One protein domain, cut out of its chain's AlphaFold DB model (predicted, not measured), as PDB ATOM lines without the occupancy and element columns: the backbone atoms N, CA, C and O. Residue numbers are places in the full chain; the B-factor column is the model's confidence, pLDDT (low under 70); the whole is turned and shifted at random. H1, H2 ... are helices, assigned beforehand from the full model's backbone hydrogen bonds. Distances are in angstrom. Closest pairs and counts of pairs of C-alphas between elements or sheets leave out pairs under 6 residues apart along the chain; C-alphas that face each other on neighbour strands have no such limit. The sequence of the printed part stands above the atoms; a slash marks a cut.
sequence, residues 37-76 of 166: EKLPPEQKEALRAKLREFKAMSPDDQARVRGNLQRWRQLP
ATOM      1  N   GLU A  37     -12.511   4.220  -9.982       90.62
ATOM      2  CA  GLU A  37     -11.751   3.507 -11.008       90.62
ATOM      3  C   GLU A  37     -10.257   3.398 -10.705       90.62
ATOM      4  O   GLU A  37      -9.642   2.386 -11.041       90.62
ATOM      5  N   LYS A  38      -9.700   4.378  -9.990       91.75
ATOM      6  CA  LYS A  38      -8.301   4.384  -9.545       91.75
ATOM      7  C   LYS A  38      -8.024   3.495  -8.325       91.75
ATOM      8  O   LYS A  38      -6.869   3.378  -7.926       91.75
ATOM      9  N   LEU A  39      -9.044   2.897  -7.704       91.06
ATOM     10  CA  LEU A  39      -8.845   2.010  -6.556       91.06
ATOM     11  C   LEU A  39      -8.264   0.653  -6.990       91.06
ATOM     12  O   LEU A  39      -8.694   0.112  -8.014       91.06
ATOM     13  N   PRO A  40      -7.366   0.050  -6.188       94.00
ATOM     14  CA  PRO A  40      -6.955  -1.338  -6.368       94.00
ATOM     15  C   PRO A  40      -8.160  -2.295  -6.383       94.00
ATOM     16  O   PRO A  40      -9.159  -2.015  -5.702       94.00
ATOM     17  N   PRO A  41      -8.090  -3.425  -7.111       92.75
ATOM     18  CA  PRO A  41      -9.185  -4.392  -7.207       92.75
ATOM     19  C   PRO A  41      -9.750  -4.820  -5.846       92.75
ATOM     20  O   PRO A  41     -10.966  -4.866  -5.664       92.75
ATOM     21  N   GLU A  42      -8.887  -5.032  -4.853       90.06
ATOM     22  CA  GLU A  42      -9.265  -5.454  -3.502       90.06
ATOM     23  C   GLU A  42     -10.096  -4.376  -2.793       90.06
ATOM     24  O   GLU A  42     -11.075  -4.670  -2.106       90.06
ATOM     25  N   GLN A  43      -9.747  -3.102  -2.997       88.56
ATOM     26  CA  GLN A  43     -10.490  -1.972  -2.437       88.56
ATOM     27  C   GLN A  43     -11.826  -1.762  -3.159       88.56
ATOM     28  O   GLN A  43     -12.830  -1.454  -2.508       88.56
ATOM     29  N   LYS A  44     -11.866  -1.966  -4.486       90.12
ATOM     30  CA  LYS A  44     -13.119  -1.958  -5.258       90.12
ATOM     31  C   LYS A  44     -14.075  -3.030  -4.734       90.12
ATOM     32  O   LYS A  44     -15.241  -2.725  -4.473       90.12
ATOM     33  N   GLU A  45     -13.586  -4.251  -4.519       92.50
ATOM     34  CA  GLU A  45     -14.396  -5.348  -3.984       92.50
ATOM     35  C   GLU A  45     -14.856  -5.105  -2.548       92.50
ATOM     36  O   GLU A  45     -16.037  -5.293  -2.244       92.50
ATOM     37  N   ALA A  46     -13.982  -4.592  -1.678       90.56
ATOM     38  CA  ALA A  46     -14.370  -4.207  -0.324       90.56
ATOM     39  C   ALA A  46     -15.500  -3.161  -0.330       90.56
ATOM     40  O   ALA A  46     -16.477  -3.287   0.415       90.56
ATOM     41  N   LEU A  47     -15.422  -2.154  -1.208       88.88
ATOM     42  CA  LEU A  47     -16.463  -1.135  -1.321       88.88
ATOM     43  C   LEU A  47     -17.774  -1.710  -1.875       88.88
ATOM     44  O   LEU A  47     -18.849  -1.395  -1.358       88.88
ATOM     45  N   ARG A  48     -17.701  -2.583  -2.887       91.25
ATOM     46  CA  ARG A  48     -18.870  -3.297  -3.426       91.25
ATOM     47  C   ARG A  48     -19.540  -4.155  -2.355       91.25
ATOM     48  O   ARG A  48     -20.764  -4.128  -2.246       91.25
ATOM     49  N   ALA A  49     -18.764  -4.858  -1.529       92.56
ATOM     50  CA  ALA A  49     -19.284  -5.630  -0.405       92.56
ATOM     51  C   ALA A  49     -20.027  -4.742   0.603       92.56
ATOM     52  O   ALA A  49     -21.171  -5.035   0.946       92.56
ATOM     53  N   LYS A  50     -19.449  -3.596   0.989       89.44
ATOM     54  CA  LYS A  50     -20.123  -2.629   1.873       89.44
ATOM     55  C   LYS A  50     -21.385  -2.031   1.271       89.44
ATOM     56  O   LYS A  50     -22.359  -1.814   1.989       89.44
ATOM     57  N   LEU A  51     -21.410  -1.807  -0.041       90.88
ATOM     58  CA  LEU A  51     -22.620  -1.361  -0.722       90.88
ATOM     59  C   LEU A  51     -23.716  -2.436  -0.697       90.88
ATOM     60  O   LEU A  51     -24.878  -2.098  -0.477       90.88
ATOM     61  N   ARG A  52     -23.364  -3.716  -0.890       94.62
ATOM     62  CA  ARG A  52     -24.314  -4.834  -0.758       94.62
ATOM     63  C   ARG A  52     -24.868  -4.923   0.664       94.62
ATOM     64  O   ARG A  52     -26.083  -4.977   0.819       94.62
ATOM     65  N   GLU A  53     -24.005  -4.845   1.680       93.62
ATOM     66  CA  GLU A  53     -24.419  -4.804   3.092       93.62
ATOM     67  C   GLU A  53     -25.402  -3.654   3.354       93.62
ATOM     68  O   GLU A  53     -26.453  -3.867   3.945       93.62
ATOM     69  N   PHE A  54     -25.095  -2.442   2.877       91.88
ATOM     70  CA  PHE A  54     -25.967  -1.277   3.045       91.88
ATOM     71  C   PHE A  54     -27.328  -1.454   2.364       91.88
ATOM     72  O   PHE A  54     -28.355  -1.137   2.957       91.88
ATOM     73  N   LYS A  55     -27.354  -1.976   1.132       93.50
ATOM     74  CA  LYS A  55     -28.605  -2.225   0.400       93.50
ATOM     75  C   LYS A  55     -29.475  -3.299   1.057       93.50
ATOM     76  O   LYS A  55     -30.690  -3.229   0.930       93.50
ATOM     77  N   ALA A  56     -28.866  -4.255   1.757       95.94
ATOM     78  CA  ALA A  56     -29.574  -5.307   2.484       95.94
ATOM     79  C   ALA A  56     -30.155  -4.846   3.837       95.94
ATOM     80  O   ALA A  56     -30.894  -5.596   4.471       95.94
ATOM     81  N   MET A  57     -29.830  -3.635   4.308       94.56
ATOM     82  CA  MET A  57     -30.382  -3.088   5.552       94.56
ATOM     83  C   MET A  57     -31.848  -2.682   5.409       94.56
ATOM     84  O   MET A  57     -32.293  -2.294   4.326       94.56
ATOM     85  N   SER A  58     -32.558  -2.660   6.540       97.12
ATOM     86  CA  SER A  58     -33.897  -2.075   6.633       97.12
ATOM     87  C   SER A  58     -33.896  -0.594   6.202       97.12
ATOM     88  O   SER A  58     -32.874   0.089   6.347       97.12
ATOM     89  N   PRO A  59     -35.022  -0.052   5.702       95.69
ATOM     90  CA  PRO A  59     -35.115   1.362   5.333       95.69
ATOM     91  C   PRO A  59     -34.710   2.320   6.466       95.69
ATOM     92  O   PRO A  59     -33.998   3.297   6.215       95.69
ATOM     93  N   ASP A  60     -35.084   1.999   7.707       95.00
ATOM     94  CA  ASP A  60     -34.752   2.788   8.899       95.00
ATOM     95  C   ASP A  60     -33.250   2.775   9.197       95.00
ATOM     96  O   ASP A  60     -32.640   3.812   9.481       95.00
ATOM     97  N   ASP A  61     -32.609   1.613   9.070       92.44
ATOM     98  CA  ASP A  61     -31.164   1.494   9.230       92.44
ATOM     99  C   ASP A  61     -30.411   2.249   8.138       92.44
ATOM    100  O   ASP A  61     -29.450   2.970   8.430       92.44
ATOM    101  N   GLN A  62     -30.875   2.159   6.889       93.06
ATOM    102  CA  GLN A  62     -30.305   2.934   5.795       93.06
ATOM    103  C   GLN A  62     -30.447   4.439   6.043       93.06
ATOM    104  O   GLN A  62     -29.495   5.193   5.823       93.06
ATOM    105  N   ALA A  63     -31.609   4.891   6.526       94.31
ATOM    106  CA  ALA A  63     -31.843   6.288   6.881       94.31
ATOM    107  C   ALA A  63     -30.897   6.743   8.001       94.31
ATOM    108  O   ALA A  63     -30.266   7.797   7.892       94.31
ATOM    109  N   ARG A  64     -30.702   5.912   9.031       91.50
ATOM    110  CA  ARG A  64     -29.753   6.172  10.121       91.50
ATOM    111  C   ARG A  64     -28.314   6.293   9.619       91.50
ATOM    112  O   ARG A  64     -27.608   7.221  10.016       91.50
ATOM    113  N   VAL A  65     -27.877   5.395   8.735       90.31
ATOM    114  CA  VAL A  65     -26.535   5.440   8.126       90.31
ATOM    115  C   VAL A  65     -26.365   6.692   7.259       90.31
ATOM    116  O   VAL A  65     -25.361   7.392   7.407       90.31
ATOM    117  N   ARG A  66     -27.354   7.038   6.422       91.56
ATOM    118  CA  ARG A  66     -27.342   8.278   5.621       91.56
ATOM    119  C   ARG A  66     -27.260   9.523   6.508       91.56
ATOM    120  O   ARG A  66     -26.418  10.386   6.262       91.56
ATOM    121  N   GLY A  67     -28.050   9.584   7.579       93.25
ATOM    122  CA  GLY A  67     -28.021  10.690   8.540       93.25
ATOM    123  C   GLY A  67     -26.685  10.808   9.285       93.25
ATOM    124  O   GLY A  67     -26.178  11.912   9.482       93.25
ATOM    125  N   ASN A  68     -26.065   9.682   9.656       89.94
ATOM    126  CA  ASN A  68     -24.714   9.672  10.231       89.94
ATOM    127  C   ASN A  68     -23.676  10.224   9.244       89.94
ATOM    128  O   ASN A  68     -22.843  11.043   9.631       89.94
ATOM    129  N   LEU A  69     -23.741   9.807   7.977       89.56
ATOM    130  CA  LEU A  69     -22.830  10.279   6.935       89.56
ATOM    131  C   LEU A  69     -22.998  11.780   6.669       89.56
ATOM    132  O   LEU A  69     -22.004  12.483   6.494       89.56
ATOM    133  N   GLN A  70     -24.233  12.282   6.661       91.88
ATOM    134  CA  GLN A  70     -24.503  13.710   6.509       91.88
ATOM    135  C   GLN A  70     -23.885  14.516   7.654       91.88
ATOM    136  O   GLN A  70     -23.141  15.457   7.389       91.88
ATOM    137  N   ARG A  71     -24.112  14.103   8.910       90.38
ATOM    138  CA  ARG A  71     -23.481  14.739  10.077       90.38
ATOM    139  C   ARG A  71     -21.961  14.729   9.968       90.38
ATOM    140  O   ARG A  71     -21.338  15.763  10.157       90.38
ATOM    141  N   TRP A  72     -21.369  13.595   9.593       88.75
ATOM    142  CA  TRP A  72     -19.922  13.481   9.395       88.75
ATOM    143  C   TRP A  72     -19.382  14.472   8.353       88.75
ATOM    144  O   TRP A  72     -18.360  15.116   8.581       88.75
ATOM    145  N   ARG A  73     -20.073  14.625   7.215       88.06
ATOM    146  CA  ARG A  73     -19.692  15.574   6.153       88.06
ATOM    147  C   ARG A  73     -19.806  17.038   6.578       88.06
ATOM    148  O   ARG A  73     -19.135  17.872   5.984       88.06
ATOM    149  N   GLN A  74     -20.638  17.339   7.571       93.69
ATOM    150  CA  GLN A  74     -20.817  18.687   8.113       93.69
ATOM    151  C   GLN A  74     -19.804  19.029   9.213       93.69
ATOM    152  O   GLN A  74     -19.657  20.201   9.541       93.69
ATOM    153  N   LEU A  75     -19.086  18.043   9.765       90.81
ATOM    154  CA  LEU A  75     -18.063  18.302  10.781       90.81
ATOM    155  C   LEU A  75     -16.924  19.163  10.208       90.81
ATOM    156  O   LEU A  75     -16.506  18.901   9.071       90.81
ATOM    157  N   PRO A  76     -16.367  20.111  10.978       95.62
ATOM    158  CA  PRO A  76     -15.114  20.781  10.644       95.62
ATOM    159  C   PRO A  76     -13.967  19.779  10.420       95.62
ATOM    160  O   PRO A  76     -13.970  18.702  11.033       95.62
TER     161      PRO A  76
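AT A GLANCE: This is residues 37 to 76 of the 166 residues of the protein "DUF3106 domain-containing protein" of Corallococcus exercitus (UniProt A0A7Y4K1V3). Two helices of similar length, H2 and H1, meet near their ends as an open V, with residues 56 to 58 at the corner and the two arms spreading away from it. Residues 67 to 76, of which 67 to 74 belong to H2, stand free, and so do residues 40 to 46, of which 41 to 46 belong to H1, and residues 48 to 53 of H1. The printed part has 40 residues with two named helices, H1 then H2, and no named strand, and its class is all helix. It is loose, with a radius of gyration of the C-alphas of 12.6 A, and flat, spanning 30 by 29 by 11 A.

HOW THE PARTS SIT: Begin with H2, residues 59 to 74, the longest helix; a tight link of 3 residues joins it to H1, residues 41 to 55. Look near the link: the two helices are close but not clearly touching, and their closest C-alphas, those of Phe 54 and Gln 62, are 6.6 A apart. They run opposite ways at a steep tilt of 56 degrees. In H1 and H2 every O i to N i+4 pair is within hydrogen-bond range.

IN THESE COORDINATES: Find C-alpha 59 at (-35.115, 1.362, 5.333); from there H2 runs 22.6 A to C-alpha 74 at (-20.817, 18.687, 8.113). H1 runs 21.0 A from C-alpha 41 at (-9.185, -4.392, -7.207) to C-alpha 55.

THE WHOLE: The two C-alphas farthest apart, those of Lys 38 and Asp 60, are 32.3 A apart. The printed part has no cut, and no printed residue is under 70 in pLDDT.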